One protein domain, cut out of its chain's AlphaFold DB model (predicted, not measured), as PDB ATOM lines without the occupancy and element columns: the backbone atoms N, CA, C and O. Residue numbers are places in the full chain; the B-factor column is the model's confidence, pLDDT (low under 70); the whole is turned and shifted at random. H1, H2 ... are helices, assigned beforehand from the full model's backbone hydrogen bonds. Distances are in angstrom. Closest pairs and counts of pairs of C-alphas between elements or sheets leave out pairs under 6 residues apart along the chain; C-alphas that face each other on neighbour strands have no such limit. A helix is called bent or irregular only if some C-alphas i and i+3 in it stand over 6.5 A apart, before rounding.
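Overview. This is residues 7 to 161 and 175 to 185 of the 233 residues of an uncharacterized protein of Alphaproteobacteria bacterium (UniProt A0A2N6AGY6). Look first for the long arm H5b of the longest helix, H5: with H3, H4 and H6 it makes an up-and-down bundle of four, each running against the one before it in the chain. H1, H2 and the short arm H5a pack on H3, while H7 packs on H6. The printed part has 166 residues, with seven named helices, H1 to H7 in chain order, and no named strand; the class is all helix. It is compact, with a radius of gyration of the C-alphas of 16.1 A, and rounded, spanning 52 by 39 by 32 A.

Arrangement. Start at H5, residues 82 to 113, one helix by its hydrogen bonds but bent, with C-alphas 90 and 93 9.3 A apart; its arms H5a, residues 82 to 90, and H5b, residues 93 to 113, stand at a steep tilt of 48 degrees. H5b touches H4, residues 57 to 71, at a shallow tilt of 15 degrees, opposite ways, closest at C-alphas 99 and 71, 5.5 A. With residues 97 to 105 alone, H5b touches H6, residues 125 to 137, its hairpin partner, closest at C-alphas 98 and 135, 5.7 A. The hub is H3, residues 31 to 53; its closest C-alpha pair with H6 is 44 and 128, 6.3 A. H3 and H4 form a hairpin, touching through residues 50 to 53 and 57 to 63 alone, closest at C-alphas 50 and 60, 5.9 A. H5a touches H3 at a shallow tilt of 33 degrees, only just short of steep, closest at C-alphas 90 and 36, 5.3 A. H1, residues 7 to 16, touches residues 38 to 46 of H3 alone, at a steep tilt of 66 degrees, closest at C-alphas 16 and 42, 4.5 A. H2, residues 20 to 26, forms a hairpin with H3, touching its residues 33 to 41 alone, closest at C-alphas 26 and 34, 5.4 A. H7, residues 146 to 161, touches H6 at a steep tilt of 47 degrees, closest at C-alphas 153 and 130, 5.4 A. Every O i to N i+4 pair is within hydrogen-bond range in H2, H4, H5a, H6 and H7; the counts are 4 of 6 in H1, 16 of 19 in H3 and 16 of 17 in H5b.

Along the chain. Find C-alpha 93 at (246.374, 382.679, 311.679); from there H5b runs 31.9 A to C-alpha 113. H3 runs 32.6 A from C-alpha 31 at (233.102, 375.377, 317.242), and H7 runs 21.9 A to C-alpha 161 at (226.999, 363.507, 290.664).

Size, cuts and confidence. The C-alphas farthest apart, Asp 118 and Asp 181, are 52.7 A apart. Residues 162 to 174 are not printed, and C-alphas 161 and 175 are 19.4 A apart across this cut. The link from H5 to H6 is long, with 11 residues. Model confidence is under 70 at residues 7 to 12, 76 to 79, 117, 141 and 175 to 185.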
ATOM      1  N   ASP A   7     220.974 386.981 312.361       56.50
ATOM      2  CA  ASP A   7     220.263 387.070 311.072       56.50
ATOM      3  C   ASP A   7     221.215 387.073 309.860       56.50
ATOM      4  O   ASP A   7     220.929 386.518 308.796       56.50
ATOM      5  N   PHE A   8     222.390 387.689 310.011       59.16
ATOM      6  CA  PHE A   8     223.407 387.744 308.965       59.16
ATOM      7  C   PHE A   8     224.139 386.408 308.824       59.16
ATOM      8  O   PHE A   8     224.489 385.993 307.717       59.16
ATOM      9  N   ARG A   9     224.323 385.699 309.941       63.31
ATOM     10  CA  ARG A   9     224.895 384.353 309.957       63.31
ATOM     11  C   ARG A   9     224.010 383.375 309.187       63.31
ATOM     12  O   ARG A   9     224.525 382.608 308.380       63.31
ATOM     13  N   GLU A  10     222.692 383.425 309.362       68.38
ATOM     14  CA  GLU A  10     221.780 382.565 308.596       68.38
ATOM     15  C   GLU A  10     221.849 382.824 307.084       68.38
ATOM     16  O   GLU A  10     221.876 381.875 306.291       68.38
ATOM     17  N   LEU A  11     221.950 384.094 306.678       65.50
ATOM     18  CA  LEU A  11     222.121 384.479 305.274       65.50
ATOM     19  C   LEU A  11     223.436 383.951 304.686       65.50
ATOM     20  O   LEU A  11     223.439 383.431 303.569       65.50
ATOM     21  N   LEU A  12     224.532 384.022 305.445       64.75
ATOM     22  CA  LEU A  12     225.836 383.493 305.040       64.75
ATOM     23  C   LEU A  12     225.869 381.961 304.968       64.75
ATOM     24  O   LEU A  12     226.634 381.409 304.182       64.75
ATOM     25  N   LEU A  13     225.042 381.268 305.756       72.31
ATOM     26  CA  LEU A  13     224.977 379.803 305.795       72.31
ATOM     27  C   LEU A  13     224.052 379.195 304.740       72.31
ATOM     28  O   LEU A  13     224.179 378.011 304.424       72.31
ATOM     29  N   LYS A  14     223.121 379.974 304.181       77.94
ATOM     30  CA  LYS A  14     222.197 379.497 303.143       77.94
ATOM     31  C   LYS A  14     222.933 378.900 301.924       77.94
ATOM     32  O   LYS A  14     222.549 377.805 301.519       77.94
ATOM     33  N   PRO A  15     224.004 379.523 301.393       75.75
ATOM     34  CA  PRO A  15     224.898 378.910 300.406       75.75
ATOM     35  C   PRO A  15     225.503 377.567 300.839       75.75
ATOM     36  O   PRO A  15     225.445 376.599 300.087       75.75
ATOM     37  N   ALA A  16     226.037 377.483 302.064       73.94
ATOM     38  CA  ALA A  16     226.694 376.277 302.570       73.94
ATOM     39  C   ALA A  16     225.749 375.065 302.645       73.94
ATOM     40  O   ALA A  16     226.183 373.930 302.465       73.94
ATOM     41  N   ARG A  17     224.443 375.291 302.851       76.88
ATOM     42  CA  ARG A  17     223.416 374.231 302.861       76.88
ATOM     43  C   ARG A  17     223.216 373.549 301.500       76.88
ATOM     44  O   ARG A  17     222.561 372.506 301.455       76.88
ATOM     45  N   GLY A  18     223.751 374.112 300.413       75.31
ATOM     46  CA  GLY A  18     223.737 373.485 299.088       75.31
ATOM     47  C   GLY A  18     224.446 372.124 299.073       75.31
ATOM     48  O   GLY A  18     223.946 371.183 298.463       75.31
ATOM     49  N   GLU A  19     225.535 371.987 299.834       80.88
ATOM     50  CA  GLU A  19     226.314 370.749 299.969       80.88
ATOM     51  C   GLU A  19     225.918 369.992 301.246       80.88
ATOM     52  O   GLU A  19     226.624 370.000 302.255       80.88
ATOM     53  N   LYS A  20     224.751 369.333 301.222       78.88
ATOM     54  CA  LYS A  20     224.117 368.722 302.413       78.88
ATOM     55  C   LYS A  20     225.038 367.790 303.211       78.88
ATOM     56  O   LYS A  20     224.997 367.815 304.445       78.88
ATOM     57  N   THR A  21     225.840 366.970 302.527       79.31
ATOM     58  CA  THR A  21     226.751 366.007 303.165       79.31
ATOM     59  C   THR A  21     227.832 366.729 303.961       79.31
ATOM     60  O   THR A  21     227.962 366.513 305.166       79.31
ATOM     61  N   LEU A  22     228.571 367.626 303.303       83.19
ATOM     62  CA  LEU A  22     229.668 368.371 303.918       83.19
ATOM     63  C   LEU A  22     229.168 369.362 304.966       83.19
ATOM     64  O   LEU A  22     229.802 369.510 306.006       83.19
ATOM     65  N   PHE A  23     228.008 369.983 304.744       82.75
ATOM     66  CA  PHE A  23     227.364 370.853 305.725       82.75
ATOM     67  C   PHE A  23     227.058 370.096 307.019       82.75
ATOM     68  O   PHE A  23     227.434 370.532 308.103       82.75
ATOM     69  N   SER A  24     226.427 368.926 306.913       80.12
ATOM     70  CA  SER A  24     226.089 368.122 308.090       80.12
ATOM     71  C   SER A  24     227.337 367.604 308.799       80.12
ATOM     72  O   SER A  24     227.385 367.612 310.025       80.12
ATOM     73  N   LEU A  25     228.367 367.213 308.040       80.50
ATOM     74  CA  LEU A  25     229.661 366.823 308.593       80.50
ATOM     75  C   LEU A  25     230.326 367.984 309.348       80.50
ATOM     76  O   LEU A  25     230.801 367.784 310.469       80.50
ATOM     77  N   ALA A  26     230.310 369.189 308.773       83.38
ATOM     78  CA  ALA A  26     230.865 370.396 309.376       83.38
ATOM     79  C   ALA A  26     230.228 370.692 310.736       83.38
ATOM     80  O   ALA A  26     230.946 370.996 311.680       83.38
ATOM     81  N   LEU A  27     228.909 370.516 310.875       82.62
ATOM     82  CA  LEU A  27     228.196 370.717 312.143       82.62
ATOM     83  C   LEU A  27     228.606 369.741 313.260       82.62
ATOM     84  O   LEU A  27     228.265 369.970 314.417       82.62
ATOM     85  N   THR A  28     229.331 368.665 312.941       77.56
ATOM     86  CA  THR A  28     229.859 367.724 313.946       77.56
ATOM     87  C   THR A  28     231.240 368.106 314.484       77.56
ATOM     88  O   THR A  28     231.793 367.370 315.305       77.56
ATOM     89  N   LEU A  29     231.829 369.200 313.991       77.75
ATOM     90  CA  LEU A  29     233.159 369.656 314.384       77.75
ATOM     91  C   LEU A  29     233.127 370.519 315.652       77.75
ATOM     92  O   LEU A  29     232.078 370.956 316.120       77.75
ATOM     93  N   GLN A  30     234.314 370.783 316.202       78.94
ATOM     94  CA  GLN A  30     234.492 371.784 317.253       78.94
ATOM     95  C   GLN A  30     234.161 373.181 316.723       78.94
ATOM     96  O   GLN A  30     234.403 373.464 315.551       78.94
ATOM     97  N   LYS A  31     233.647 374.054 317.595       76.81
ATOM     98  CA  LYS A  31     233.102 375.377 317.242       76.81
ATOM     99  C   LYS A  31     234.000 376.174 316.286       76.81
ATOM    100  O   LYS A  31     233.506 376.663 315.276       76.81
ATOM    101  N   ASP A  32     235.300 376.222 316.556       78.31
ATOM    102  CA  ASP A  32     236.251 377.004 315.756       78.31
ATOM    103  C   ASP A  32     236.450 376.404 314.353       78.31
ATOM    104  O   ASP A  32     236.512 377.117 313.357       78.31
ATOM    105  N   HIS A  33     236.452 375.073 314.235       87.12
ATOM    106  CA  HIS A  33     236.556 374.389 312.943       87.12
ATOM    107  C   HIS A  33     235.241 374.424 312.157       87.12
ATOM    108  O   HIS A  33     235.271 374.477 310.929       87.12
ATOM    109  N   VAL A  34     234.090 374.419 312.840       86.44
ATOM    110  CA  VAL A  34     232.771 374.545 312.199       86.44
ATOM    111  C   VAL A  34     232.724 375.826 311.368       86.44
ATOM    112  O   VAL A  34     232.344 375.778 310.201       86.44
ATOM    113  N   GLU A  35     233.133 376.968 311.927       88.44
ATOM    114  CA  GLU A  35     233.070 378.247 311.208       88.44
ATOM    115  C   GLU A  35     234.033 378.303 310.015       88.44
ATOM    116  O   GLU A  35     233.649 378.776 308.939       88.44
ATOM    117  N   CYS A  36     235.235 377.734 310.146       91.62
ATOM    118  CA  CYS A  36     236.167 377.593 309.027       91.62
ATOM    119  C   CYS A  36     235.559 376.786 307.874       91.62
ATOM    120  O   CYS A  36     235.585 377.225 306.723       91.62
ATOM    121  N   VAL A  37     234.969 375.623 308.168       91.00
ATOM    122  CA  VAL A  37     234.393 374.759 307.129       91.00
ATOM    123  C   VAL A  37     233.135 375.381 306.523       91.00
ATOM    124  O   VAL A  37     232.968 375.358 305.307       91.00
ATOM    125  N   LEU A  38     232.257 375.982 307.328       90.69
ATOM    126  CA  LEU A  38     231.034 376.608 306.816       90.69
ATOM    127  C   LEU A  38     231.329 377.823 305.927       90.69
ATOM    128  O   LEU A  38     230.707 377.965 304.876       90.69
ATOM    129  N   SER A  39     232.298 378.663 306.301       91.94
ATOM    130  CA  SER A  39     232.712 379.805 305.473       91.94
ATOM    131  C   SER A  39     233.300 379.361 304.127       91.94
ATOM    132  O   SER A  39     233.004 379.955 303.087       91.94
ATOM    133  N   LEU A  40     234.045 378.254 304.122       92.94
ATOM    134  CA  LEU A  40     234.591 377.617 302.925       92.94
ATOM    135  C   LEU A  40     233.506 377.012 302.021       92.94
ATOM    136  O   LEU A  40     233.561 377.194 300.806       92.94
ATOM    137  N   LEU A  41     232.495 376.344 302.586       91.62
ATOM    138  CA  LEU A  41     231.354 375.836 301.811       91.62
ATOM    139  C   LEU A  41     230.569 376.977 301.151       91.62
ATOM    140  O   LEU A  41     230.167 376.868 299.992       91.62
ATOM    141  N   THR A  42     230.396 378.096 301.855       91.25
ATOM    142  CA  THR A  42     229.779 379.300 301.287       91.25
ATOM    143  C   THR A  42     230.609 379.874 300.140       91.25
ATOM    144  O   THR A  42     230.049 380.183 299.087       91.25
ATOM    145  N   LEU A  43     231.935 379.959 300.295       92.50
ATOM    146  CA  LEU A  43     232.842 380.396 299.230       92.50
ATOM    147  C   LEU A  43     232.777 379.480 297.999       92.50
ATOM    148  O   LEU A  43     232.661 379.962 296.875       92.50
ATOM    149  N   ALA A  44     232.826 378.162 298.203       91.94
ATOM    150  CA  ALA A  44     232.763 377.190 297.116       91.94
ATOM    151  C   ALA A  44     231.441 377.298 296.340       91.94
ATOM    152  O   ALA A  44     231.437 377.244 295.108       91.94
ATOM    153  N   ASN A  45     230.323 377.532 297.036       90.38
ATOM    154  CA  ASN A  45     229.048 377.804 296.383       90.38
ATOM    155  C   ASN A  45     229.068 379.125 295.588       90.38
ATOM    156  O   ASN A  45     228.544 379.167 294.477       90.38
ATOM    157  N   GLU A  46     229.678 380.193 296.110       90.38
ATOM    158  CA  GLU A  46     229.851 381.437 295.345       90.38
ATOM    159  C   GLU A  46     230.644 381.194 294.055       90.38
ATOM    160  O   GLU A  46     230.214 381.635 292.990       90.38
ATOM    161  N   PHE A  47     231.743 380.432 294.115       92.00
ATOM    162  CA  PHE A  47     232.515 380.047 292.930       92.00
ATOM    163  C   PHE A  47     231.693 379.231 291.935       92.00
ATOM    164  O   PHE A  47     231.685 379.561 290.749       92.00
ATOM    165  N   LYS A  48     230.945 378.229 292.411       90.88
ATOM    166  CA  LYS A  48     230.046 377.404 291.586       90.88
ATOM    167  C   LYS A  48     229.023 378.241 290.814       90.88
ATOM    168  O   LYS A  48     228.654 377.881 289.702       90.88
ATOM    169  N   GLN A  49     228.577 379.363 291.377       90.12
ATOM    170  CA  GLN A  49     227.569 380.227 290.758       90.12
ATOM    171  C   GLN A  49     228.143 381.252 289.770       90.12
ATOM    172  O   GLN A  49     227.368 381.813 288.992       90.12
ATOM    173  N   ILE A  50     229.464 381.493 289.757       90.88
ATOM    174  CA  ILE A  50     230.092 382.472 288.849       90.88
ATOM    175  C   ILE A  50     229.700 382.220 287.386       90.88
ATOM    176  O   ILE A  50     229.242 383.177 286.758       90.88
ATOM    177  N   PRO A  51     229.790 380.987 286.844       87.06
ATOM    178  CA  PRO A  51     229.444 380.741 285.450       87.06
ATOM    179  C   PRO A  51     227.999 381.111 285.109       87.06
ATOM    180  O   PRO A  51     227.750 381.791 284.121       87.06
ATOM    181  N   SER A  52     227.060 380.730 285.981       85.50
ATOM    182  CA  SER A  52     225.622 380.961 285.788       85.50
ATOM    183  C   SER A  52     225.189 382.423 285.935       85.50
ATOM    184  O   SER A  52     224.146 382.812 285.418       85.50
ATOM    185  N   LYS A  53     225.968 383.238 286.659       87.56
ATOM    186  CA  LYS A  53     225.658 384.652 286.922       87.56
ATOM    187  C   LYS A  53     226.405 385.613 285.998       87.56
ATOM    188  O   LYS A  53     226.097 386.803 285.992       87.56
ATOM    189  N   ALA A  54     227.409 385.134 285.266       86.56
ATOM    190  CA  ALA A  54     228.220 385.959 284.387       86.56
ATOM    191  C   ALA A  54     227.632 385.988 282.964       86.56
ATOM    192  O   ALA A  54     227.476 384.929 282.357       86.56
ATOM    193  N   PRO A  55     227.380 387.178 282.385       84.50
ATOM    194  CA  PRO A  55     226.882 387.302 281.013       84.50
ATOM    195  C   PRO A  55     227.824 386.732 279.945       84.50
ATOM    196  O   PRO A  55     227.380 386.360 278.865       84.50
ATOM    197  N   ASN A  56     229.131 386.713 280.217       86.75
ATOM    198  CA  ASN A  56     230.155 386.223 279.300       86.75
ATOM    199  C   ASN A  56     231.422 385.759 280.060       86.75
ATOM    200  O   ASN A  56     231.588 386.090 281.245       86.75
ATOM    201  N   PRO A  57     232.352 385.048 279.389       84.81
ATOM    202  CA  PRO A  57     233.581 384.540 280.009       84.81
ATOM    203  C   PRO A  57     234.502 385.624 280.587       84.81
ATOM    204  O   PRO A  57     235.167 385.401 281.604       84.81
ATOM    205  N   LEU A  58     234.529 386.818 279.982       86.50
ATOM    206  CA  LEU A  58     235.351 387.936 280.456       86.50
ATOM    207  C   LEU A  58     234.870 388.437 281.824       86.50
ATOM    208  O   LEU A  58     235.682 388.662 282.724       86.50
ATOM    209  N   MET A  59     233.555 388.569 282.015       89.56
ATOM    210  CA  MET A  59     232.966 388.969 283.295       89.56
ATOM    211  C   MET A  59     233.171 387.899 284.370       89.56
ATOM    212  O   MET A  59     233.509 388.235 285.506       89.56
ATOM    213  N   ALA A  60     233.053 386.617 284.011       88.50
ATOM    214  CA  ALA A  60     233.343 385.500 284.910       88.50
ATOM    215  C   ALA A  60     234.810 385.529 285.383       88.50
ATOM    216  O   ALA A  60     235.097 385.470 286.581       88.50
ATOM    217  N   SER A  61     235.741 385.723 284.445       89.25
ATOM    218  CA  SER A  61     237.178 385.834 284.724       89.25
ATOM    219  C   SER A  61     237.510 387.065 285.569       89.25
ATOM    220  O   SER A  61     238.311 386.990 286.499       89.25
ATOM    221  N   THR A  62     236.857 388.198 285.298       90.75
ATOM    222  CA  THR A  62     236.993 389.426 286.096       90.75
ATOM    223  C   THR A  62     236.530 389.198 287.533       90.75
ATOM    224  O   THR A  62     237.211 389.610 288.472       90.75
ATOM    225  N   ARG A  63     235.420 388.475 287.729       91.44
ATOM    226  CA  ARG A  63     234.920 388.122 289.064       91.44
ATOM    227  C   ARG A  63     235.895 387.219 289.824       91.44
ATOM    228  O   ARG A  63     236.100 387.437 291.015       91.44
ATOM    229  N   LEU A  64     236.522 386.251 289.153       91.56
ATOM    230  CA  LEU A  64     237.554 385.400 289.753       91.56
ATOM    231  C   LEU A  64     238.817 386.180 290.132       91.56
ATOM    232  O   LEU A  64     239.328 386.016 291.238       91.56
ATOM    233  N   ARG A  65     239.293 387.078 289.263       91.62
ATOM    234  CA  ARG A  65     240.437 387.954 289.573       91.62
ATOM    235  C   ARG A  65     240.134 388.900 290.733       91.62
ATOM    236  O   ARG A  65     240.998 389.127 291.573       91.62
ATOM    237  N   TRP A  66     238.902 389.406 290.821       91.94
ATOM    238  CA  TRP A  66     238.463 390.170 291.986       91.94
ATOM    239  C   TRP A  66     238.578 389.334 293.266       91.94
ATOM    240  O   TRP A  66     239.190 389.793 294.225       91.94
ATOM    241  N   TRP A  67     238.078 388.094 293.272       91.94
ATOM    242  CA  TRP A  67     238.218 387.189 294.420       91.94
ATOM    243  C   TRP A  67     239.675 386.910 294.784       91.94
ATOM    244  O   TRP A  67     240.019 386.949 295.960       91.94
ATOM    245  N   MET A  68     240.535 386.688 293.791       92.56
ATOM    246  CA  MET A  68     241.970 386.487 293.994       92.56
ATOM    247  C   MET A  68     242.605 387.667 294.741       92.56
ATOM    248  O   MET A  68     243.309 387.467 295.727       92.56
ATOM    249  N   ASN A  69     242.279 388.899 294.338       91.69
ATOM    250  CA  ASN A  69     242.756 390.101 295.019       91.69
ATOM    251  C   ASN A  69     242.218 390.204 296.450       91.69
ATOM    252  O   ASN A  69     242.958 390.587 297.345       91.69
ATOM    253  N   GLN A  70     240.951 389.854 296.679       90.69
ATOM    254  CA  GLN A  70     240.341 389.901 298.013       90.69
ATOM    255  C   GLN A  70     240.893 388.838 298.975       90.69
ATOM    256  O   GLN A  70     240.884 389.038 300.193       90.69
ATOM    257  N   MET A  71     241.343 387.706 298.432       91.06
ATOM    258  CA  MET A  71     241.936 386.617 299.202       91.06
ATOM    259  C   MET A  71     243.405 386.856 299.520       91.06
ATOM    260  O   MET A  71     243.910 386.232 300.446       91.06
ATOM    261  N   ASN A  72     244.085 387.761 298.816       88.81
ATOM    262  CA  ASN A  72     245.467 388.106 299.124       88.81
ATOM    263  C   ASN A  72     245.575 388.621 300.583       88.81
ATOM    264  O   ASN A  72     244.824 389.543 300.935       88.81
ATOM    265  N   PRO A  73     246.461 388.055 301.430       85.12
ATOM    266  CA  PRO A  73     246.654 388.508 302.809       85.12
ATOM    267  C   PRO A  73     247.007 389.993 302.909       85.12
ATOM    268  O   PRO A  73     246.479 390.689 303.773       85.12
ATOM    269  N   ASP A  74     247.779 390.496 301.942       82.62
ATOM    270  CA  ASP A  74     248.256 391.882 301.891       82.62
ATOM    271  C   ASP A  74     247.200 392.867 301.359       82.62
ATOM    272  O   ASP A  74     247.425 394.078 301.294       82.62
ATOM    273  N   SER A  75     246.031 392.373 300.933       77.75
ATOM    274  CA  SER A  75     244.971 393.240 300.422       77.75
ATOM    275  C   SER A  75     244.348 394.079 301.537       77.75
ATOM    276  O   SER A  75     243.852 393.556 302.543       77.75
ATOM    277  N   ASN A  76     244.306 395.398 301.320       65.50
ATOM    278  CA  ASN A  76     243.602 396.316 302.207       65.50
ATOM    279  C   ASN A  76     242.135 395.878 302.341       65.50
ATOM    280  O   ASN A  76     241.401 395.763 301.361       65.50
ATOM    281  N   SER A  77     241.713 395.619 303.577       58.84
ATOM    282  CA  SER A  77     240.387 395.092 303.913       58.84
ATOM    283  C   SER A  77     239.266 396.134 303.809       58.84
ATOM    284  O   SER A  77     238.089 395.778 303.956       58.84
ATOM    285  N   SER A  78     239.598 397.401 303.531       57.78
ATOM    286  CA  SER A  78     238.630 398.483 303.366       57.78
ATOM    287  C   SER A  78     237.737 398.225 302.145       57.78
ATOM    288  O   SER A  78     238.190 398.134 301.009       57.78
ATOM    289  N   GLY A  79     236.436 398.051 302.392       66.50
ATOM    290  CA  GLY A  79     235.448 397.757 301.345       66.50
ATOM    291  C   GLY A  79     235.326 396.280 300.947       66.50
ATOM    292  O   GLY A  79     234.621 395.968 299.988       66.50
ATOM    293  N   SER A  80     235.969 395.360 301.676       77.19
ATOM    294  CA  SER A  80     235.768 393.918 301.475       77.19
ATOM    295  C   SER A  80     234.334 393.498 301.816       77.19
ATOM    296  O   SER A  80     233.713 394.021 302.745       77.19
ATOM    297  N   SER A  81     233.787 392.539 301.061       82.25
ATOM    298  CA  SER A  81     232.441 392.027 301.341       82.25
ATOM    299  C   SER A  81     232.382 391.354 302.723       82.25
ATOM    300  O   SER A  81     233.381 390.767 303.151       82.25
ATOM    301  N   PRO A  82     231.219 391.337 303.398       83.94
ATOM    302  CA  PRO A  82     231.087 390.684 304.701       83.94
ATOM    303  C   PRO A  82     231.487 389.201 304.712       83.94
ATOM    304  O   PRO A  82     231.994 388.710 305.715       83.94
ATOM    305  N   LEU A  83     231.317 388.486 303.592       86.00
ATOM    306  CA  LEU A  83     231.771 387.099 303.452       86.00
ATOM    307  C   LEU A  83     233.300 386.990 303.545       86.00
ATOM    308  O   LEU A  83     233.813 386.101 304.212       86.00
ATOM    309  N   ILE A  84     234.034 387.914 302.922       88.31
ATOM    310  CA  ILE A  84     235.503 387.937 302.984       88.31
ATOM    311  C   ILE A  84     235.964 388.232 304.407       88.31
ATOM    312  O   ILE A  84     236.868 387.569 304.908       88.31
ATOM    313  N   GLN A  85     235.321 389.191 305.073       87.81
ATOM    314  CA  GLN A  85     235.621 389.511 306.468       87.81
ATOM    315  C   GLN A  85     235.361 388.314 307.384       87.81
ATOM    316  O   GLN A  85     236.180 388.022 308.252       87.81
ATOM    317  N   TRP A  86     234.265 387.585 307.156       88.00
ATOM    318  CA  TRP A  86     233.964 386.368 307.903       88.00
ATOM    319  C   TRP A  86     234.995 385.265 307.652       88.00
ATOM    320  O   TRP A  86     235.484 384.689 308.616       88.00
ATOM    321  N   ILE A  87     235.391 385.016 306.398       90.94
ATOM    322  CA  ILE A  87     236.439 384.033 306.072       90.94
ATOM    323  C   ILE A  87     237.760 384.415 306.756       90.94
ATOM    324  O   ILE A  87     238.344 383.587 307.449       90.94
ATOM    325  N   LYS A  88     238.208 385.673 306.634       91.06
ATOM    326  CA  LYS A  88     239.428 386.160 307.307       91.06
ATOM    327  C   LYS A  88     239.343 385.965 308.825       91.06
ATOM    328  O   LYS A  88     240.271 385.448 309.434       91.06
ATOM    329  N   SER A  89     238.205 386.318 309.425       89.25
ATOM    330  CA  SER A  89     237.987 386.185 310.868       89.25
ATOM    331  C   SER A  89     237.911 384.736 311.345       89.25
ATOM    332  O   SER A  89     238.385 384.454 312.438       89.25
ATOM    333  N   ALA A  90     237.287 383.837 310.580       90.62
ATOM    334  CA  ALA A  90     237.133 382.435 310.963       90.62
ATOM    335  C   ALA A  90     238.477 381.700 310.903       90.62
ATOM    336  O   ALA A  90     238.787 380.902 311.782       90.62
ATOM    337  N   TRP A  91     239.288 381.993 309.886       92.94
ATOM    338  CA  TRP A  91     240.546 381.291 309.659       92.94
ATOM    339  C   TRP A  91     241.723 381.864 310.452       92.94
ATOM    340  O   TRP A  91     242.651 381.109 310.745       92.94
ATOM    341  N   GLY A  92     241.676 383.145 310.842       92.19
ATOM    342  CA  GLY A  92     242.690 383.774 311.692       92.19
ATOM    343  C   GLY A  92     244.104 383.527 311.165       92.19
ATOM    344  O   GLY A  92     244.376 383.753 309.987       92.19
ATOM    345  N   ASP A  93     244.971 382.972 312.008       91.25
ATOM    346  CA  ASP A  93     246.374 382.679 311.679       91.25
ATOM    347  C   ASP A  93     246.550 381.667 310.530       91.25
ATOM    348  O   ASP A  93     247.616 381.581 309.929       91.25
ATOM    349  N   LYS A  94     245.504 380.900 310.192       92.56
ATOM    350  CA  LYS A  94     245.510 379.936 309.078       92.56
ATOM    351  C   LYS A  94     245.072 380.556 307.748       92.56
ATOM    352  O   LYS A  94     244.999 379.854 306.737       92.56
ATOM    353  N   PHE A  95     244.721 381.844 307.732       93.94
ATOM    354  CA  PHE A  95     244.200 382.506 306.537       93.94
ATOM    355  C   PHE A  95     245.227 382.558 305.398       93.94
ATOM    356  O   PHE A  95     244.844 382.415 304.239       93.94
ATOM    357  N   ASP A  96     246.518 382.682 305.697       94.50
ATOM    358  CA  ASP A  96     247.562 382.736 304.667       94.50
ATOM    359  C   ASP A  96     247.662 381.425 303.879       94.50
ATOM    360  O   ASP A  96     247.774 381.430 302.650       94.50
ATOM    361  N   ASP A  97     247.558 380.285 304.561       93.50
ATOM    362  CA  ASP A  97     247.594 378.971 303.915       93.50
ATOM    363  C   ASP A  97     246.294 378.666 303.161       93.50
ATOM    364  O   ASP A  97     246.321 378.131 302.043       93.50
ATOM    365  N   LEU A  98     245.151 379.098 303.707       95.44
ATOM    366  CA  LEU A  98     243.887 379.103 302.975       95.44
ATOM    367  C   LEU A  98     244.006 379.932 301.688       95.44
ATOM    368  O   LEU A  98     243.621 379.471 300.614       95.44
ATOM    369  N   SER A  99     244.545 381.147 301.788       95.38
ATOM    370  CA  SER A  99     244.669 382.087 300.677       95.38
ATOM    371  C   SER A  99     245.479 381.493 299.530       95.38
ATOM    372  O   SER A  99     245.002 381.465 298.392       95.38
ATOM    373  N   LYS A 100     246.649 380.909 299.825       95.50
ATOM    374  CA  LYS A 100     247.471 380.198 298.829       95.50
ATOM    375  C   LYS A 100     246.675 379.101 298.119       95.50
ATOM    376  O   LYS A 100     246.754 378.972 296.895       95.50
ATOM    377  N   THR A 101     245.878 378.343 298.873       95.56
ATOM    378  CA  THR A 101     245.040 377.257 298.339       95.56
ATOM    379  C   THR A 101     243.962 377.805 297.393       95.56
ATOM    380  O   THR A 101     243.817 377.323 296.268       95.56
ATOM    381  N   ILE A 102     243.254 378.868 297.794       95.62
ATOM    382  CA  ILE A 102     242.212 379.508 296.977       95.62
ATOM    383  C   ILE A 102     242.802 380.142 295.712       95.62
ATOM    384  O   ILE A 102     242.259 379.954 294.625       95.62
ATOM    385  N   ILE A 103     243.912 380.873 295.825       95.50
ATOM    386  CA  ILE A 103     244.566 381.526 294.682       95.50
ATOM    387  C   ILE A 103     245.041 380.478 293.668       95.50
ATOM    388  O   ILE A 103     244.824 380.639 292.467       95.50
ATOM    389  N   THR A 104     245.612 379.366 294.141       95.25
ATOM    390  CA  THR A 104     246.023 378.245 293.282       95.25
ATOM    391  C   THR A 104     244.833 377.649 292.530       95.25
ATOM    392  O   THR A 104     244.910 377.430 291.318       95.25
ATOM    393  N   PHE A 105     243.702 377.449 293.214       95.00
ATOM    394  CA  PHE A 105     242.461 377.020 292.571       95.00
ATOM    395  C   PHE A 105     241.976 378.030 291.519       95.00
ATOM    396  O   PHE A 105     241.653 377.643 290.399       95.00
ATOM    397  N   ILE A 106     241.965 379.329 291.828       94.56
ATOM    398  CA  ILE A 106     241.523 380.360 290.879       94.56
ATOM    399  C   ILE A 106     242.408 380.369 289.625       94.56
ATOM    400  O   ILE A 106     241.888 380.430 288.511       94.56
ATOM    401  N   HIS A 107     243.730 380.265 289.780       94.19
ATOM    402  CA  HIS A 107     244.646 380.165 288.644       94.19
ATOM    403  C   HIS A 107     244.364 378.939 287.769       94.19
ATOM    404  O   HIS A 107     244.376 379.060 286.541       94.19
ATOM    405  N   SER A 108     244.076 377.780 288.371       91.94
ATOM    406  CA  SER A 108     243.752 376.574 287.601       91.94
ATOM    407  C   SER A 108     242.463 376.751 286.794       91.94
ATOM    408  O   SER A 108     242.448 376.427 285.606       91.94
ATOM    409  N   GLN A 109     241.424 377.360 287.380       89.75
ATOM    410  CA  GLN A 109     240.172 377.650 286.670       89.75
ATOM    411  C   GLN A 109     240.377 378.661 285.538       89.75
ATOM    412  O   GLN A 109     239.952 378.417 284.414       89.75
ATOM    413  N   LEU A 110     241.093 379.763 285.787       90.19
ATOM    414  CA  LEU A 110     241.376 380.767 284.756       90.19
ATOM    415  C   LEU A 110     242.147 380.181 283.565       90.19
ATOM    416  O   LEU A 110     241.871 380.546 282.423       90.19
ATOM    417  N   LYS A 111     243.082 379.254 283.812       89.38
ATOM    418  CA  LYS A 111     243.821 378.561 282.750       89.38
ATOM    419  C   LYS A 111     242.887 377.729 281.871       89.38
ATOM    420  O   LYS A 111     242.967 377.838 280.651       89.38
ATOM    421  N   VAL A 112     241.979 376.958 282.469       83.94
ATOM    422  CA  VAL A 112     240.963 376.193 281.721       83.94
ATOM    423  C   VAL A 112     240.070 377.141 280.921       83.94
ATOM    424  O   VAL A 112     239.810 376.919 279.743       83.94
ATOM    425  N   TRP A 113     239.641 378.239 281.535       84.62
ATOM    426  CA  TRP A 113     238.691 379.162 280.921       84.62
ATOM    427  C   TRP A 113     239.302 379.988 279.790       84.62
ATOM    428  O   TRP A 113     238.609 380.294 278.829       84.62
ATOM    429  N   SER A 114     240.603 380.290 279.840       80.06
ATOM    430  CA  SER A 114     241.296 380.975 278.738       80.06
ATOM    431  C   SER A 114     241.323 380.186 277.425       80.06
ATOM    432  O   SER A 114     241.583 380.766 276.377       80.06
ATOM    433  N   GLN A 115     241.047 378.882 277.472       80.75
ATOM    434  CA  GLN A 115     241.001 378.020 276.292       80.75
ATOM    435  C   GLN A 115     239.611 377.995 275.635       80.75
ATOM    436  O   GLN A 115     239.468 377.448 274.546       80.75
ATOM    437  N   ILE A 116     238.588 378.575 276.278       74.19
ATOM    438  CA  ILE A 116     237.185 378.514 275.855       74.19
ATOM    439  C   ILE A 116     236.684 379.942 275.608       74.19
ATOM    440  O   ILE A 116     236.586 380.742 276.535       74.19
ATOM    441  N   THR A 117     236.349 380.273 274.359       69.56
ATOM    442  CA  THR A 117     235.968 381.643 273.961       69.56
ATOM    443  C   THR A 117     234.463 381.884 273.918       69.56
ATOM    444  O   THR A 117     234.017 383.009 274.135       69.56
ATOM    445  N   ASP A 118     233.670 380.837 273.683       74.56
ATOM    446  CA  ASP A 118     232.294 381.021 273.200       74.56
ATOM    447  C   ASP A 118     231.231 380.854 274.290       74.56
ATOM    448  O   ASP A 118     230.078 381.247 274.115       74.56
ATOM    449  N   LYS A 119     231.592 380.248 275.426       79.69
ATOM    450  CA  LYS A 119     230.676 379.961 276.536       79.69
ATOM    451  C   LYS A 119     231.386 380.133 277.858       79.69
ATOM    452  O   LYS A 119     232.580 379.873 277.938       79.69
ATOM    453  N   THR A 120     230.648 380.531 278.891       79.38
ATOM    454  CA  THR A 120     231.180 380.550 280.252       79.38
ATOM    455  C   THR A 120     231.309 379.104 280.741       79.38
ATOM    456  O   THR A 120     230.284 378.452 280.941       79.38
ATOM    457  N   PRO A 121     232.530 378.569 280.886       81.44
ATOM    458  CA  PRO A 121     232.724 377.195 281.335       81.44
ATOM    459  C   PRO A 121     232.220 376.986 282.762       81.44
ATOM    460  O   PRO A 121     232.351 377.856 283.627       81.44
ATOM    461  N   GLU A 122     231.654 375.808 283.005       85.88
ATOM    462  CA  GLU A 122     231.259 375.387 284.343       85.88
ATOM    463  C   GLU A 122     232.484 375.222 285.251       85.88
ATOM    464  O   GLU A 122     233.609 374.988 284.800       85.88
ATOM    465  N   MET A 123     232.262 375.351 286.558       88.25
ATOM    466  CA  MET A 123     233.299 375.033 287.534       88.25
ATOM    467  C   MET A 123     233.523 373.526 287.582       88.25
ATOM    468  O   MET A 123     232.569 372.758 287.681       88.25
ATOM    469  N   ASN A 124     234.785 373.099 287.602       87.19
ATOM    470  CA  ASN A 124     235.115 371.694 287.821       87.19
ATOM    471  C   ASN A 124     234.679 371.275 289.240       87.19
ATOM    472  O   ASN A 124     235.268 371.724 290.226       87.19
ATOM    473  N   HIS A 125     233.660 370.417 289.340       88.88
ATOM    474  CA  HIS A 125     233.128 369.947 290.621       88.88
ATOM    475  C   HIS A 125     234.185 369.215 291.457       88.88
ATOM    476  O   HIS A 125     234.344 369.530 292.634       88.88
ATOM    477  N   THR A 126     234.977 368.321 290.856       91.25
ATOM    478  CA  THR A 126     236.091 367.647 291.547       91.25
ATOM    479  C   THR A 126     237.103 368.663 292.066       91.25
ATOM    480  O   THR A 126     237.541 368.565 293.207       91.25
ATOM    481  N   GLY A 127     237.411 369.694 291.274       91.25
ATOM    482  CA  GLY A 127     238.278 370.799 291.678       91.25
ATOM    483  C   GLY A 127     237.718 371.618 292.846       91.25
ATOM    484  O   GLY A 127     238.475 371.998 293.735       91.25
ATOM    485  N   LEU A 128     236.404 371.859 292.886       92.62
ATOM    486  CA  LEU A 128     235.741 372.536 294.009       92.62
ATOM    487  C   LEU A 128     235.779 371.692 295.288       92.62
ATOM    488  O   LEU A 128     236.070 372.222 296.360       92.62
ATOM    489  N   ILE A 129     235.522 370.385 295.189       93.94
ATOM    490  CA  ILE A 129     235.631 369.485 296.342       93.94
ATOM    491  C   ILE A 129     237.083 369.403 296.812       93.94
ATOM    492  O   ILE A 129     237.343 369.518 298.008       93.94
ATOM    493  N   LEU A 130     238.043 369.299 295.894       94.25
ATOM    494  CA  LEU A 130     239.462 369.293 296.230       94.25
ATOM    495  C   LEU A 130     239.904 370.594 296.909       94.25
ATOM    496  O   LEU A 130     240.650 370.535 297.885       94.25
ATOM    497  N   LEU A 131     239.417 371.755 296.452       95.69
ATOM    498  CA  LEU A 131     239.624 373.036 297.133       95.69
ATOM    499  C   LEU A 131     239.131 372.960 298.582       95.69
ATOM    500  O   LEU A 131     239.847 373.382 299.493       95.69
ATOM    501  N   ILE A 132     237.933 372.407 298.799       94.00
ATOM    502  CA  ILE A 132     237.375 372.258 300.143       94.00
ATOM    503  C   ILE A 132     238.291 371.365 300.988       94.00
ATOM    504  O   ILE A 132     238.784 371.799 302.025       94.00
ATOM    505  N   LEU A 133     238.574 370.143 300.538       93.06
ATOM    506  CA  LEU A 133     239.359 369.173 301.309       93.06
ATOM    507  C   LEU A 133     240.789 369.663 301.591       93.06
ATOM    508  O   LEU A 133     241.269 369.539 302.718       93.06
ATOM    509  N   SER A 134     241.438 370.283 300.605       93.19
ATOM    510  CA  SER A 134     242.783 370.853 300.751       93.19
ATOM    511  C   SER A 134     242.812 372.002 301.751       93.19
ATOM    512  O   SER A 134     243.752 372.111 302.531       93.19
ATOM    513  N   SER A 135     241.764 372.825 301.782       94.25
ATOM    514  CA  SER A 135     241.650 373.902 302.764       94.25
ATOM    515  C   SER A 135     241.399 373.340 304.165       94.25
ATOM    516  O   SER A 135     242.054 373.741 305.122       94.25
ATOM    517  N   VAL A 136     240.486 372.370 304.298       91.12
ATOM    518  CA  VAL A 136     240.163 371.738 305.588       91.12
ATOM    519  C   VAL A 136     241.377 371.041 306.203       91.12
ATOM    520  O   VAL A 136     241.505 371.035 307.425       91.12
ATOM    521  N   LYS A 137     242.300 370.515 305.388       89.94
ATOM    522  CA  LYS A 137     243.554 369.907 305.859       89.94
ATOM    523  C   LYS A 137     244.347 370.841 306.780       89.94
ATOM    524  O   LYS A 137     244.891 370.360 307.766       89.94
ATOM    525  N   HIS A 138     244.342 372.155 306.537       90.69
ATOM    526  CA  HIS A 138     245.054 373.138 307.373       90.69
ATOM    527  C   HIS A 138     244.502 373.250 308.803       90.69
ATOM    528  O   HIS A 138     245.154 373.802 309.686       90.69
ATOM    529  N   LEU A 139     243.299 372.729 309.059       87.94
ATOM    530  CA  LEU A 139     242.696 372.701 310.394       87.94
ATOM    531  C   LEU A 139     243.176 371.512 311.240       87.94
ATOM    532  O   LEU A 139     242.917 371.490 312.442       87.94
ATOM    533  N   TYR A 140     243.851 370.526 310.641       82.94
ATOM    534  CA  TYR A 140     244.248 369.292 311.316       82.94
ATOM    535  C   TYR A 140     245.773 369.129 311.332       82.94
ATOM    536  O   TYR A 140     246.433 369.390 310.332       82.94
ATOM    537  N   PRO A 141     246.348 368.632 312.441       68.75
ATOM    538  CA  PRO A 141     247.792 368.412 312.550       68.75
ATOM    539  C   PRO A 141     248.292 367.229 311.705       68.75
ATOM    540  O   PRO A 141     249.493 367.081 311.490       68.75
ATOM    541  N   GLN A 142     247.394 366.357 311.242       70.88
ATOM    542  CA  GLN A 142     247.756 365.172 310.471       70.88
ATOM    543  C   GLN A 142     248.120 365.541 309.032       70.88
ATOM    544  O   GLN A 142     247.366 366.212 308.325       70.88
ATOM    545  N   HIS A 143     249.260 365.035 308.564       75.12
ATOM    546  CA  HIS A 143     249.643 365.193 307.170       75.12
ATOM    547  C   HIS A 143     248.860 364.219 306.284       75.12
ATOM    548  O   HIS A 143     249.109 363.017 306.292       75.12
ATOM    549  N   ILE A 144     247.933 364.751 305.491       79.69
ATOM    550  CA  ILE A 144     247.180 363.981 304.494       79.69
ATOM    551  C   ILE A 144     247.816 364.199 303.116       79.69
ATOM    552  O   ILE A 144     247.863 365.349 302.663       79.69
ATOM    553  N   PRO A 145     248.315 363.153 302.434       82.69
ATOM    554  CA  PRO A 145     248.906 363.292 301.105       82.69
ATOM    555  C   PRO A 145     247.909 363.838 300.077       82.69
ATOM    556  O   PRO A 145     246.727 363.498 300.104       82.69
ATOM    557  N   GLU A 146     248.393 364.634 299.123       83.44
ATOM    558  CA  GLU A 146     247.557 365.213 298.060       83.44
ATOM    559  C   GLU A 146     246.867 364.134 297.211       83.44
ATOM    560  O   GLU A 146     245.691 364.263 296.885       83.44
ATOM    561  N   LEU A 147     247.550 363.010 296.960       83.69
ATOM    562  CA  LEU A 147     246.980 361.844 296.277       83.69
ATOM    563  C   LEU A 147     245.699 361.331 296.965       83.69
ATOM    564  O   LEU A 147     244.737 360.976 296.290       83.69
ATOM    565  N   VAL A 148     245.676 361.316 298.302       83.81
ATOM    566  CA  VAL A 148     244.519 360.853 299.086       83.81
ATOM    567  C   VAL A 148     243.375 361.863 299.000       83.81
ATOM    568  O   VAL A 148     242.225 361.472 298.819       83.81
ATOM    569  N   LEU A 149     243.681 363.164 299.061       85.88
ATOM    570  CA  LEU A 149     242.677 364.219 298.885       85.88
ATOM    571  C   LEU A 149     242.034 364.164 297.494       85.88
ATOM    572  O   LEU A 149     240.815 364.281 297.387       85.88
ATOM    573  N   ASN A 150     242.839 363.939 296.452       87.75
ATOM    574  CA  ASN A 150     242.359 363.771 295.080       87.75
ATOM    575  C   ASN A 150     241.431 362.558 294.968       87.75
ATOM    576  O   ASN A 150     240.312 362.693 294.475       87.75
ATOM    577  N   ALA A 151     241.841 361.409 295.515       84.75
ATOM    578  CA  ALA A 151     241.020 360.200 295.520       84.75
ATOM    579  C   ALA A 151     239.680 360.405 296.253       84.75
ATOM    580  O   ALA A 151     238.634 359.975 295.765       84.75
ATOM    581  N   TRP A 152     239.673 361.104 297.395       87.88
ATOM    582  CA  TRP A 152     238.428 361.446 298.089       87.88
ATOM    583  C   TRP A 152     237.552 362.416 297.302       87.88
ATOM    584  O   TRP A 152     236.335 362.235 297.280       87.88
ATOM    585  N   ALA A 153     238.135 363.424 296.651       90.38
ATOM    586  CA  ALA A 153     237.380 364.369 295.836       90.38
ATOM    587  C   ALA A 153     236.709 363.671 294.644       90.38
ATOM    588  O   ALA A 153     235.517 363.862 294.406       90.38
ATOM    589  N   GLU A 154     237.444 362.807 293.942       89.62
ATOM    590  CA  GLU A 154     236.915 361.997 292.842       89.62
ATOM    591  C   GLU A 154     235.813 361.046 293.319       89.62
ATOM    592  O   GLU A 154     234.740 360.990 292.716       89.62
ATOM    593  N   LYS A 155     236.037 360.345 294.439       85.81
ATOM    594  CA  LYS A 155     235.038 359.455 295.044       85.81
ATOM    595  C   LYS A 155     233.772 360.211 295.445       85.81
ATOM    596  O   LYS A 155     232.672 359.730 295.177       85.81
ATOM    597  N   TYR A 156     233.910 361.396 296.041       89.06
ATOM    598  CA  TYR A 156     232.779 362.251 296.409       89.06
ATOM    599  C   TYR A 156     231.944 362.617 295.181       89.06
ATOM    600  O   TYR A 156     230.737 362.378 295.167       89.06
ATOM    601  N   VAL A 157     232.584 363.150 294.136       87.31
ATOM    602  CA  VAL A 157     231.892 363.546 292.901       87.31
ATOM    603  C   VAL A 157     231.236 362.341 292.240       87.31
ATOM    604  O   VAL A 157     230.061 362.406 291.900       87.31
ATOM    605  N   LYS A 158     231.929 361.200 292.149       86.12
ATOM    606  CA  LYS A 158     231.347 359.952 291.639       86.12
ATOM    607  C   LYS A 158     230.067 359.583 292.392       86.12
ATOM    608  O   LYS A 158     229.064 359.282 291.758       86.12
ATOM    609  N   ILE A 159     230.058 359.617 293.722       80.12
ATOM    610  CA  ILE A 159     228.884 359.224 294.519       80.12
ATOM    611  C   ILE A 159     227.730 360.225 294.365       80.12
ATOM    612  O   ILE A 159     226.568 359.814 294.287       80.12
ATOM    613  N   HIS A 160     228.032 361.523 294.336       79.50
ATOM    614  CA  HIS A 160     227.026 362.582 294.415       79.50
ATOM    615  C   HIS A 160     226.500 363.065 293.056       79.50
ATOM    616  O   HIS A 160     225.310 363.387 292.972       79.50
ATOM    617  N   ASP A 161     227.334 363.039 292.014       77.38
ATOM    618  CA  ASP A 161     226.999 363.507 290.664       77.38
ATOM    619  C   ASP A 161     226.674 362.361 289.689       77.38
ATOM    620  O   ASP A 161     226.204 362.622 288.580       77.38
ATOM    621  N   PHE A 175     220.813 362.753 308.628       41.34
ATOM    622  CA  PHE A 175     221.882 362.091 309.360       41.34
ATOM    623  C   PHE A 175     221.302 361.567 310.676       41.34
ATOM    624  O   PHE A 175     220.771 362.369 311.452       41.34
ATOM    625  N   PRO A 176     221.379 360.256 310.962       35.31
ATOM    626  CA  PRO A 176     221.117 359.818 312.310       35.31
ATOM    627  C   PRO A 176     222.168 360.475 313.203       35.31
ATOM    628  O   PRO A 176     223.346 360.554 312.853       35.31
ATOM    629  N   VAL A 177     221.725 360.936 314.369       41.75
ATOM    630  CA  VAL A 177     222.476 361.615 315.443       41.75
ATOM    631  C   VAL A 177     223.573 360.709 316.066       41.75
ATOM    632  O   VAL A 177     224.028 360.915 317.184       41.75
ATOM    633  N   LEU A 178     224.049 359.697 315.337       37.53
ATOM    634  CA  LEU A 178     224.868 358.572 315.795       37.53
ATOM    635  C   LEU A 178     226.376 358.860 315.932       37.53
ATOM    636  O   LEU A 178     227.160 357.929 316.054       37.53
ATOM    637  N   LEU A 179     226.809 360.123 315.959       44.28
ATOM    638  CA  LEU A 179     228.226 360.477 316.158       44.28
ATOM    639  C   LEU A 179     228.458 361.416 317.351       44.28
ATOM    640  O   LEU A 179     229.472 362.110 317.396       44.28
ATOM    641  N   LYS A 180     227.546 361.453 318.333       40.78
ATOM    642  CA  LYS A 180     227.788 362.205 319.580       40.78
ATOM    643  C   LYS A 180     228.884 361.584 320.459       40.78
ATOM    644  O   LYS A 180     229.560 362.327 321.166       40.78
ATOM    645  N   ASP A 181     229.111 360.275 320.336       40.06
ATOM    646  CA  ASP A 181     230.030 359.531 321.213       40.06
ATOM    647  C   ASP A 181     231.397 359.225 320.581       40.06
ATOM    648  O   ASP A 181     232.283 358.703 321.248       40.06
ATOM    649  N   GLN A 182     231.619 359.605 319.319       44.56
ATOM    650  CA  GLN A 182     232.937 359.556 318.673       44.56
ATOM    651  C   GLN A 182     233.477 360.973 318.488       44.56
ATOM    652  O   GLN A 182     233.661 361.459 317.368       44.56
ATOM    653  N   LYS A 183     233.713 361.647 319.618       45.31
ATOM    654  CA  LYS A 183     234.344 362.976 319.658       45.31
ATOM    655  C   LYS A 183     235.758 362.984 319.050       45.31
ATOM    656  O   LYS A 183     236.231 364.054 318.682       45.31
ATOM    657  N   ASP A 184     236.353 361.805 318.843       39.97
ATOM    658  CA  ASP A 184     237.756 361.628 318.444       39.97
ATOM    659  C   ASP A 184     237.979 361.243 316.969       39.97
ATOM    660  O   ASP A 184     239.110 360.985 316.560       39.97
ATOM    661  N   LEU A 185     236.933 361.193 316.133       50.97
ATOM    662  CA  LEU A 185     237.126 361.027 314.687       50.97
ATOM    663  C   LEU A 185     237.357 362.389 314.025       50.97
ATOM    664  O   LEU A 185     236.457 363.238 314.000       50.97
TER     665      LEU A 185